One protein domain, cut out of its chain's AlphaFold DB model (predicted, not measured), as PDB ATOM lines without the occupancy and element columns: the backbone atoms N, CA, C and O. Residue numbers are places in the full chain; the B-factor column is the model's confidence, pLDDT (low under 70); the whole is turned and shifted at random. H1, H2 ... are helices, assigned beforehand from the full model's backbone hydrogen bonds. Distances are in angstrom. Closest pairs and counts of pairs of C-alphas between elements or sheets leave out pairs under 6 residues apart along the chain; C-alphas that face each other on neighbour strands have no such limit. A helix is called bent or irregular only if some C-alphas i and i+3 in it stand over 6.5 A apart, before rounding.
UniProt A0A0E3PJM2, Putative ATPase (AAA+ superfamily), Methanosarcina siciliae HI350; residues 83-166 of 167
ATOM      1  N   GLU A  83     344.914 358.826 308.832       96.56
ATOM      2  CA  GLU A  83     345.978 359.569 309.515       96.56
ATOM      3  C   GLU A  83     346.689 358.700 310.560       96.56
ATOM      4  O   GLU A  83     347.900 358.517 310.477       96.56
ATOM      5  N   ASN A  84     345.931 358.067 311.465       96.25
ATOM      6  CA  ASN A  84     346.493 357.171 312.484       96.25
ATOM      7  C   ASN A  84     347.224 355.972 311.859       96.25
ATOM      8  O   ASN A  84     348.233 355.501 312.379       96.25
ATOM      9  N   SER A  85     346.700 355.455 310.745       96.38
ATOM     10  CA  SER A  85     347.312 354.331 310.032       96.38
ATOM     11  C   SER A  85     348.621 354.743 309.365       96.38
ATOM     12  O   SER A  85     349.588 353.989 309.398       96.38
ATOM     13  N   PHE A  86     348.667 355.938 308.778       95.38
ATOM     14  CA  PHE A  86     349.862 356.475 308.142       95.38
ATOM     15  C   PHE A  86     350.959 356.771 309.162       95.38
ATOM     16  O   PHE A  86     352.110 356.419 308.916       95.38
ATOM     17  N   GLU A  87     350.606 357.354 310.311       94.69
ATOM     18  CA  GLU A  87     351.535 357.540 311.429       94.69
ATOM     19  C   GLU A  87     352.125 356.200 311.877       94.69
ATOM     20  O   GLU A  87     353.343 356.045 311.868       94.69
ATOM     21  N   LEU A  88     351.276 355.196 312.133       93.88
ATOM     22  CA  LEU A  88     351.736 353.866 312.529       93.88
ATOM     23  C   LEU A  88     352.683 353.247 311.493       93.88
ATOM     24  O   LEU A  88     353.730 352.731 311.858       93.88
ATOM     25  N   LEU A  89     352.336 353.269 310.203       93.31
ATOM     26  CA  LEU A  89     353.159 352.637 309.161       93.31
ATOM     27  C   LEU A  89     354.535 353.306 309.020       93.31
ATOM     28  O   LEU A  89     355.526 352.625 308.735       93.31
ATOM     29  N   ARG A  90     354.606 354.624 309.242       92.19
ATOM     30  CA  ARG A  90     355.858 355.390 309.193       92.19
ATOM     31  C   ARG A  90     356.809 355.089 310.346       92.19
ATOM     32  O   ARG A  90     358.007 355.290 310.171       92.19
ATOM     33  N   ASP A  91     356.309 354.577 311.469       92.25
ATOM     34  CA  ASP A  91     357.159 354.150 312.586       92.25
ATOM     35  C   ASP A  91     357.981 352.891 312.253       92.25
ATOM     36  O   ASP A  91     359.025 352.657 312.860       92.25
ATOM     37  N   TYR A  92     357.546 352.091 311.269       89.75
ATOM     38  CA  TYR A  92     358.232 350.856 310.874       89.75
ATOM     39  C   TYR A  92     359.077 350.996 309.604       89.75
ATOM     40  O   TYR A  92     360.082 350.299 309.456       89.75
ATOM     41  N   SER A  93     358.677 351.852 308.658       83.56
ATOM     42  CA  SER A  93     359.388 351.990 307.382       83.56
ATOM     43  C   SER A  93     359.171 353.343 306.706       83.56
ATOM     44  O   SER A  93     358.172 354.026 306.930       83.56
ATOM     45  N   GLU A  94     360.090 353.710 305.811       85.69
ATOM     46  CA  GLU A  94     359.932 354.860 304.916       85.69
ATOM     47  C   GLU A  94     358.911 354.543 303.810       85.69
ATOM     48  O   GLU A  94     359.256 354.239 302.668       85.69
ATOM     49  N   ILE A  95     357.628 354.586 304.166       89.50
ATOM     50  CA  ILE A  95     356.512 354.476 303.227       89.50
ATOM     51  C   ILE A  95     356.073 355.873 302.775       89.50
ATOM     52  O   ILE A  95     355.908 356.793 303.581       89.50
ATOM     53  N   ASN A  96     355.883 356.053 301.468       92.81
ATOM     54  CA  ASN A  96     355.323 357.296 300.946       92.81
ATOM     55  C   ASN A  96     353.790 357.320 301.131       92.81
ATOM     56  O   ASN A  96     353.154 356.294 301.377       92.81
ATOM     57  N   ILE A  97     353.186 358.502 301.009       94.75
ATOM     58  CA  ILE A  97     351.746 358.678 301.241       94.75
ATOM     59  C   ILE A  97     350.870 357.881 300.262       94.75
ATOM     60  O   ILE A  97     349.805 357.404 300.645       94.75
ATOM     61  N   GLU A  98     351.313 357.710 299.013       95.69
ATOM     62  CA  GLU A  98     350.569 356.976 297.986       95.69
ATOM     63  C   GLU A  98     350.487 355.484 298.332       95.69
ATOM     64  O   GLU A  98     349.413 354.887 298.298       95.69
ATOM     65  N   GLU A  99     351.608 354.889 298.733       94.94
ATOM     66  CA  GLU A  99     351.676 353.488 299.141       94.94
ATOM     67  C   GLU A  99     350.947 353.257 300.463       94.94
ATOM     68  O   GLU A  99     350.209 352.282 300.597       94.94
ATOM     69  N   ALA A 100     351.039 354.192 301.411       94.94
ATOM     70  CA  ALA A 100     350.258 354.124 302.643       94.94
ATOM     71  C   ALA A 100     348.744 354.180 302.380       94.94
ATOM     72  O   ALA A 100     347.987 353.439 303.008       94.94
ATOM     73  N   LEU A 101     348.292 355.011 301.431       96.69
ATOM     74  CA  LEU A 101     346.890 355.041 300.999       96.69
ATOM     75  C   LEU A 101     346.462 353.691 300.426       96.69
ATOM     76  O   LEU A 101     345.410 353.178 300.805       96.69
ATOM     77  N   LYS A 102     347.279 353.084 299.555       96.50
ATOM     78  CA  LYS A 102     347.002 351.749 298.997       96.50
ATOM     79  C   LYS A 102     346.906 350.691 300.099       96.50
ATOM     80  O   LYS A 102     345.944 349.924 300.110       96.50
ATOM     81  N   VAL A 103     347.844 350.677 301.050       95.00
ATOM     82  CA  VAL A 103     347.803 349.770 302.213       95.00
ATOM     83  C   VAL A 103     346.512 349.970 303.007       95.00
ATOM     84  O   VAL A 103     345.815 348.996 303.282       95.00
ATOM     85  N   TYR A 104     346.146 351.213 303.324       95.69
ATOM     86  CA  TYR A 104     344.924 351.514 304.070       95.69
ATOM     87  C   TYR A 104     343.651 351.114 303.312       95.69
ATOM     88  O   TYR A 104     342.723 350.590 303.921       95.69
ATOM     89  N   PHE A 105     343.587 351.292 301.990       95.19
ATOM     90  CA  PHE A 105     342.438 350.835 301.200       95.19
ATOM     91  C   PHE A 105     342.316 349.309 301.149       95.19
ATOM     92  O   PHE A 105     341.197 348.798 301.133       95.19
ATOM     93  N   MET A 106     343.436 348.579 301.145       92.19
ATOM     94  CA  MET A 106     343.427 347.113 301.121       92.19
ATOM     95  C   MET A 106     343.168 346.488 302.494       92.19
ATOM     96  O   MET A 106     342.447 345.499 302.593       92.19
ATOM     97  N   LEU A 107     343.767 347.037 303.550       92.88
ATOM     98  CA  LEU A 107     343.738 346.456 304.897       92.88
ATOM     99  C   LEU A 107     342.708 347.124 305.819       92.88
ATOM    100  O   LEU A 107     342.394 346.601 306.890       92.88
ATOM    101  N   GLY A 108     342.185 348.283 305.420       93.81
ATOM    102  CA  GLY A 108     341.395 349.152 306.279       93.81
ATOM    103  C   GLY A 108     342.206 349.708 307.451       93.81
ATOM    104  O   GLY A 108     343.430 349.614 307.518       93.81
ATOM    105  N   GLY A 109     341.490 350.251 308.433       95.44
ATOM    106  CA  GLY A 109     342.060 350.732 309.692       95.44
ATOM    107  C   GLY A 109     342.234 349.649 310.762       95.44
ATOM    108  O   GLY A 109     342.133 349.957 311.950       95.44
ATOM    109  N   VAL A 110     342.376 348.373 310.385       94.31
ATOM    110  CA  VAL A 110     342.446 347.256 311.344       94.31
ATOM    111  C   VAL A 110     343.844 347.212 311.974       94.31
ATOM    112  O   VAL A 110     344.803 346.884 311.271       94.31
ATOM    113  N   PRO A 111     344.000 347.456 313.295       93.88
ATOM    114  CA  PRO A 111     345.327 347.587 313.905       93.88
ATOM    115  C   PRO A 111     346.222 346.356 313.713       93.88
ATOM    116  O   PRO A 111     347.401 346.504 313.417       93.88
ATOM    117  N   LYS A 112     345.657 345.140 313.800       93.62
ATOM    118  CA  LYS A 112     346.385 343.878 313.559       93.62
ATOM    119  C   LYS A 112     347.011 343.834 312.160       93.62
ATOM    120  O   LYS A 112     348.144 343.392 312.021       93.62
ATOM    121  N   TYR A 113     346.287 344.269 311.129       94.69
ATOM    122  CA  TYR A 113     346.769 344.196 309.747       94.69
ATOM    123  C   TYR A 113     347.797 345.282 309.458       94.69
ATOM    124  O   TYR A 113     348.814 344.999 308.833       94.69
ATOM    125  N   LEU A 114     347.567 346.494 309.966       94.94
ATOM    126  CA  LEU A 114     348.509 347.602 309.830       94.94
ATOM    127  C   LEU A 114     349.828 347.327 310.561       94.94
ATOM    128  O   LEU A 114     350.885 347.622 310.017       94.94
ATOM    129  N   LEU A 115     349.776 346.706 311.746       93.88
ATOM    130  CA  LEU A 115     350.968 346.277 312.478       93.88
ATOM    131  C   LEU A 115     351.795 345.284 311.652       93.88
ATOM    132  O   LEU A 115     352.980 345.504 311.429       93.88
ATOM    133  N   LEU A 116     351.155 344.237 311.124       93.81
ATOM    134  CA  LEU A 116     351.836 343.243 310.292       93.81
ATOM    135  C   LEU A 116     352.368 343.841 308.981       93.81
ATOM    136  O   LEU A 116     353.429 343.436 308.506       93.81
ATOM    137  N   ALA A 117     351.657 344.811 308.402       93.44
ATOM    138  CA  ALA A 117     352.122 345.557 307.239       93.44
ATOM    139  C   ALA A 117     353.347 346.423 307.564       93.44
ATOM    140  O   ALA A 117     354.272 346.470 306.761       93.44
ATOM    141  N   GLY A 118     353.393 347.056 308.737       92.12
ATOM    142  CA  GLY A 118     354.573 347.781 309.205       92.12
ATOM    143  C   GLY A 118     355.768 346.853 309.431       92.12
ATOM    144  O   GLY A 118     356.831 347.061 308.856       92.12
ATOM    145  N   GLU A 119     355.587 345.792 310.218       91.44
ATOM    146  CA  GLU A 119     356.674 344.892 310.634       91.44
ATOM    147  C   GLU A 119     357.238 344.035 309.493       91.44
ATOM    148  O   GLU A 119     358.447 343.805 309.408       91.44
ATOM    149  N   PHE A 120     356.365 343.531 308.618       88.81
ATOM    150  CA  PHE A 120     356.730 342.537 307.606       88.81
ATOM    151  C   PHE A 120     356.489 343.004 306.173       88.81
ATOM    152  O   PHE A 120     356.838 342.282 305.233       88.81
ATOM    153  N   GLY A 121     355.904 344.181 305.971       83.56
ATOM    154  CA  GLY A 121     355.634 344.705 304.642       83.56
ATOM    155  C   GLY A 121     356.880 345.152 303.889       83.56
ATOM    156  O   GLY A 121     358.033 344.894 304.249       83.56
ATOM    157  N   ARG A 122     356.622 345.788 302.756       76.62
ATOM    158  CA  ARG A 122     357.603 346.445 301.891       76.62
ATOM    159  C   ARG A 122     357.071 347.838 301.566       76.62
ATOM    160  O   ARG A 122     355.891 348.104 301.748       76.62
ATOM    161  N   ALA A 123     357.909 348.683 300.972       78.69
ATOM    162  CA  ALA A 123     357.476 349.977 300.437       78.69
ATOM    163  C   ALA A 123     356.459 349.870 299.274       78.69
ATOM    164  O   ALA A 123     356.104 350.885 298.699       78.69
ATOM    165  N   ASP A 124     356.022 348.658 298.918       90.38
ATOM    166  CA  ASP A 124     355.011 348.374 297.905       90.38
ATOM    167  C   ASP A 124     353.805 347.713 298.588       90.38
ATOM    168  O   ASP A 124     353.928 346.674 299.258       90.38
ATOM    169  N   ALA A 125     352.643 348.340 298.444       91.94
ATOM    170  CA  ALA A 125     351.422 347.934 299.115       91.94
ATOM    171  C   ALA A 125     350.916 346.571 298.625       91.94
ATOM    172  O   ALA A 125     350.464 345.759 299.436       91.94
ATOM    173  N   PHE A 126     351.004 346.298 297.320       91.38
ATOM    174  CA  PHE A 126     350.533 345.039 296.741       91.38
ATOM    175  C   PHE A 126     351.384 343.873 297.224       91.38
ATOM    176  O   PHE A 126     350.844 342.906 297.749       91.38
ATOM    177  N   ARG A 127     352.711 343.995 297.177       89.88
ATOM    178  CA  ARG A 127     353.626 342.977 297.714       89.88
ATOM    179  C   ARG A 127     353.433 342.759 299.207       89.88
ATOM    180  O   ARG A 127     353.606 341.644 299.692       89.88
ATOM    181  N   THR A 128     353.094 343.815 299.945       91.44
ATOM    182  CA  THR A 128     352.735 343.696 301.363       91.44
ATOM    183  C   THR A 128     351.476 342.854 301.522       91.44
ATOM    184  O   THR A 128     351.487 341.890 302.283       91.44
ATOM    185  N   PHE A 129     350.422 343.145 300.759       91.06
ATOM    186  CA  PHE A 129     349.203 342.342 300.756       91.06
ATOM    187  C   PHE A 129     349.477 340.881 300.374       91.06
ATOM    188  O   PHE A 129     349.073 339.976 301.104       91.06
ATOM    189  N   GLU A 130     350.216 340.638 299.288       89.69
ATOM    190  CA  GLU A 130     350.595 339.291 298.851       89.69
ATOM    191  C   GLU A 130     351.351 338.546 299.949       89.69
ATOM    192  O   GLU A 130     351.006 337.420 300.280       89.69
ATOM    193  N   ARG A 131     352.332 339.179 300.591       89.12
ATOM    194  CA  ARG A 131     353.102 338.547 301.666       89.12
ATOM    195  C   ARG A 131     352.259 338.233 302.901       89.12
ATOM    196  O   ARG A 131     352.550 337.274 303.613       89.12
ATOM    197  N   LEU A 132     351.256 339.056 303.195       91.25
ATOM    198  CA  LEU A 132     350.389 338.843 304.347       91.25
ATOM    199  C   LEU A 132     349.321 337.782 304.071       91.25
ATOM    200  O   LEU A 132     349.062 336.967 304.952       91.25
ATOM    201  N   PHE A 133     348.724 337.755 302.880       89.00
ATOM    202  CA  PHE A 133     347.536 336.939 302.592       89.00
ATOM    203  C   PHE A 133     347.764 335.798 301.595       89.00
ATOM    204  O   PHE A 133     346.979 334.851 301.595       89.00
ATOM    205  N   LEU A 134     348.802 335.851 300.758       86.31
ATOM    206  CA  LEU A 134     349.133 334.816 299.773       86.31
ATOM    207  C   LEU A 134     350.301 333.947 300.263       86.31
ATOM    208  O   LEU A 134     351.156 334.376 301.028       86.31
ATOM    209  N   GLU A 135     350.275 332.671 299.887       76.81
ATOM    210  CA  GLU A 135     351.057 331.584 300.492       76.81
ATOM    211  C   GLU A 135     352.585 331.831 300.549       76.81
ATOM    212  O   GLU A 135     353.171 332.186 299.526       76.81
ATOM    213  N   PRO A 136     353.268 331.554 301.688       70.75
ATOM    214  CA  PRO A 136     352.759 331.232 303.027       70.75
ATOM    215  C   PRO A 136     352.514 332.507 303.868       70.75
ATOM    216  O   PRO A 136     353.322 332.871 304.723       70.75
ATOM    217  N   GLY A 137     351.398 333.196 303.622       81.38
ATOM    218  CA  GLY A 137     351.040 334.437 304.311       81.38
ATOM    219  C   GLY A 137     350.452 334.230 305.710       81.38
ATOM    220  O   GLY A 137     349.642 333.330 305.941       81.38
ATOM    221  N   MET A 138     350.829 335.100 306.653       87.31
ATOM    222  CA  MET A 138     350.418 335.041 308.070       87.31
ATOM    223  C   MET A 138     348.905 335.215 308.291       87.31
ATOM    224  O   MET A 138     348.377 334.821 309.329       87.31
ATOM    225  N   LEU A 139     348.208 335.816 307.327       88.69
ATOM    226  CA  LEU A 139     346.773 336.093 307.333       88.69
ATOM    227  C   LEU A 139     346.020 335.275 306.272       88.69
ATOM    228  O   LEU A 139     344.875 335.588 305.954       88.69
ATOM    229  N   LEU A 140     346.625 334.207 305.738       86.06
ATOM    230  CA  LEU A 140     345.996 333.354 304.723       86.06
ATOM    231  C   LEU A 140     344.624 332.824 305.172       86.06
ATOM    232  O   LEU A 140     343.661 332.859 304.409       86.06
ATOM    233  N   GLU A 141     344.521 332.353 306.417       84.75
ATOM    234  CA  GLU A 141     343.260 331.836 306.959       84.75
ATOM    235  C   GLU A 141     342.229 332.946 307.192       84.75
ATOM    236  O   GLU A 141     341.048 332.739 306.938       84.75
ATOM    237  N   GLU A 142     342.650 334.151 307.581       84.25
ATOM    238  CA  GLU A 142     341.754 335.315 307.684       84.25
ATOM    239  C   GLU A 142     341.182 335.676 306.306       84.25
ATOM    240  O   GLU A 142     339.972 335.836 306.153       84.25
ATOM    241  N   GLY A 143     342.035 335.705 305.273       79.00
ATOM    242  CA  GLY A 143     341.622 335.953 303.889       79.00
ATOM    243  C   GLY A 143     340.616 334.930 303.351       79.00
ATOM    244  O   GLY A 143     339.806 335.263 302.488       79.00
ATOM    245  N   LYS A 144     340.620 333.698 303.879       80.38
ATOM    246  CA  LYS A 144     339.614 332.672 303.560       80.38
ATOM    247  C   LYS A 144     338.360 332.794 304.423       80.38
ATOM    248  O   LYS A 144     337.252 332.644 303.918       80.38
ATOM    249  N   ASN A 145     338.515 333.050 305.716       80.50
ATOM    250  CA  ASN A 145     337.413 332.974 306.671       80.50
ATOM    251  C   ASN A 145     336.526 334.222 306.648       80.50
ATOM    252  O   ASN A 145     335.311 334.088 306.775       80.50
ATOM    253  N   ILE A 146     337.091 335.414 306.433       80.25
ATOM    254  CA  ILE A 146     336.322 336.668 306.429       80.25
ATOM    255  C   ILE A 146     335.222 336.655 305.357       80.25
ATOM    256  O   ILE A 146     334.068 336.894 305.714       80.25
ATOM    257  N   PRO A 147     335.486 336.302 304.081       75.06
ATOM    258  CA  PRO A 147     334.424 336.238 303.081       75.06
ATOM    259  C   PRO A 147     333.326 335.226 303.425       75.06
ATOM    260  O   PRO A 147     332.154 335.467 303.149       75.06
ATOM    261  N   VAL A 148     333.687 334.092 304.033       73.19
ATOM    262  CA  VAL A 148     332.720 333.063 304.449       73.19
ATOM    263  C   VAL A 148     331.828 333.576 305.579       73.19
ATOM    264  O   VAL A 148     330.620 333.343 305.554       73.19
ATOM    265  N   LEU A 149     332.413 334.277 306.553       67.75
ATOM    266  CA  LEU A 149     331.701 334.845 307.696       67.75
ATOM    267  C   LEU A 149     330.778 336.003 307.292       67.75
ATOM    268  O   LEU A 149     329.649 336.060 307.772       67.75
ATOM    269  N   GLU A 150     331.236 336.891 306.406       68.25
ATOM    270  CA  GLU A 150     330.494 338.096 306.005       68.25
ATOM    271  C   GLU A 150     329.440 337.822 304.922       68.25
ATOM    272  O   GLU A 150     328.336 338.363 304.979       68.25
ATOM    273  N   PHE A 151     329.737 336.958 303.945       71.19
ATOM    274  CA  PHE A 151     328.871 336.753 302.773       71.19
ATOM    275  C   PHE A 151     328.113 335.422 302.779       71.19
ATOM    276  O   PHE A 151     327.372 335.130 301.835       71.19
ATOM    277  N   GLY A 152     328.263 334.598 303.823       68.50
ATOM    278  CA  GLY A 152     327.526 333.338 303.950       68.50
ATOM    279  C   GLY A 152     327.654 332.498 302.679       68.50
ATOM    280  O   GLY A 152     328.746 332.368 302.151       68.50
ATOM    281  N   SER A 153     326.570 331.955 302.123       66.19
ATOM    282  CA  SER A 153     326.608 331.120 300.906       66.19
ATOM    283  C   SER A 153     327.098 331.818 299.625       66.19
ATOM    284  O   SER A 153     327.448 331.122 298.670       66.19
ATOM    285  N   GLU A 154     327.149 333.154 299.581       65.38
ATOM    286  CA  GLU A 154     327.593 333.922 298.404       65.38
ATOM    287  C   GLU A 154     329.125 334.029 298.292       65.38
ATOM    288  O   GLU A 154     329.644 334.447 297.256       65.38
ATOM    289  N   HIS A 155     329.874 333.565 299.303       60.81
ATOM    290  CA  HIS A 155     331.343 333.623 299.330       60.81
ATOM    291  C   HIS A 155     332.015 332.986 298.103       60.81
ATOM    292  O   HIS A 155     333.096 333.412 297.697       60.81
ATOM    293  N   LYS A 156     331.389 331.971 297.487       61.66
ATOM    294  CA  LYS A 156     331.962 331.206 296.364       61.66
ATOM    295  C   LYS A 156     332.277 332.077 295.146       61.66
ATOM    296  O   LYS A 156     333.263 331.812 294.468       61.66
ATOM    297  N   ALA A 157     331.479 333.116 294.892       61.72
ATOM    298  CA  ALA A 157     331.740 334.059 293.807       61.72
ATOM    299  C   ALA A 157     332.980 334.923 294.093       61.72
ATOM    300  O   ALA A 157     333.767 335.189 293.190       61.72
ATOM    301  N   TYR A 158     333.215 335.288 295.354       56.31
ATOM    302  CA  TYR A 158     334.335 336.140 295.761       56.31
ATOM    303  C   TYR A 158     335.677 335.404 295.786       56.31
ATOM    304  O   TYR A 158     336.702 336.010 295.487       56.31
ATOM    305  N   PHE A 159     335.688 334.089 296.029       57.97
ATOM    306  CA  PHE A 159     336.907 333.277 295.900       57.97
ATOM    307  C   PHE A 159     337.453 333.197 294.470       57.97
ATOM    308  O   PHE A 159     338.627 332.870 294.298       57.97
ATOM    309  N   SER A 160     336.651 333.531 293.453       57.66
ATOM    310  CA  SER A 160     337.128 333.579 292.065       57.66
ATOM    311  C   SER A 160     338.142 334.707 291.824       57.66
ATOM    312  O   SER A 160     339.024 334.549 290.985       57.66
ATOM    313  N   ILE A 161     338.082 335.801 292.599       61.69
ATOM    314  CA  ILE A 161     338.944 336.982 292.421       61.69
ATOM    315  C   ILE A 161     340.389 336.700 292.884       61.69
ATOM    316  O   ILE A 161     341.311 336.921 292.106       61.69
ATOM    317  N   PRO A 162     340.650 336.137 294.084       55.62
ATOM    318  CA  PRO A 162     342.010 335.740 294.457       55.62
ATOM    319  C   PRO A 162     342.540 334.538 293.663       55.62
ATOM    320  O   PRO A 162     343.747 334.316 293.629       55.62
ATOM    321  N   GLN A 163     341.664 333.714 293.079       58.38
ATOM    322  CA  GLN A 163     342.072 332.572 292.252       58.38
ATOM    323  C   GLN A 163     342.521 332.993 290.851       58.38
ATOM    324  O   GLN A 163     343.454 332.395 290.322       58.38
ATOM    325  N   SER A 164     341.906 334.022 290.261       57.19
ATOM    326  CA  SER A 164     342.322 334.548 288.955       57.19
ATOM    327  C   SER A 164     343.652 335.302 289.014       57.19
ATOM    328  O   SER A 164     344.392 335.283 288.041       57.19
ATOM    329  N   LEU A 165     343.996 335.891 290.163       53.53
ATOM    330  CA  LEU A 165     345.286 336.554 290.399       53.53
ATOM    331  C   LEU A 165     346.473 335.582 290.557       53.53
ATOM    332  O   LEU A 165     347.612 336.028 290.628       53.53
ATOM    333  N   ARG A 166     346.226 334.266 290.634       52.81
ATOM    334  CA  ARG A 166     347.275 333.227 290.703       52.81
ATOM    335  C   ARG A 166     347.690 332.663 289.334       52.81
ATOM    336  O   ARG A 166     348.505 331.741 289.318       52.81
TER     337      ARG A 166
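AT A GLANCE: This is residues 83 to 166 of the 167 residues of the protein "Putative ATPase (AAA+ superfamily)" of Methanosarcina siciliae HI350 (UniProt A0A0E3PJM2). Four helices form a head of two crossed pairs, H1 beside H3 and H2 beside H4; from H4's end the kinked H5 leads off as an arm and folds back towards H6. The printed part has 84 residues with six named helices, H1 to H6, all helix. It is compact, radius of gyration of the C-alphas 13.4 A, but elongated, spanning 40 by 23 by 20 A.

IN THESE COORDINATES: Find C-alpha 83 at (345.978, 359.569, 309.515); H1 runs from there to residue 92, 15.1 A. Next come H2, residues 97 to 107, 15.1 A, H3, 111 to 120, and H4, 125 to 133. H5, residues 140 to 158, is irregular, C-alphas 150 and 153 being 9.5 A apart, with a kink of 128 degrees near residue 152. H6, residues 160 to 164, ends at C-alpha 164, (342.322, 334.548, 288.955).

HOW THE PARTS SIT: H1 touches H3 at a shallow tilt of 30 degrees; their closest C-alphas, Leu 89 and Gly 118, are 5.1 A apart. H5 touches H4 only at the corner, with residues 140 to 143 alone, closest C-alphas Phe 133 and Leu 140, 4.4 A. In H5, 7 of 15 O i to N i+4 and 9 of 16 O i to N i+3 pairs are within hydrogen-bond range.

THE WHOLE: The printed part has no cut and no long link; pLDDT is under 70 at residues 149 to 150 and 152 to 166.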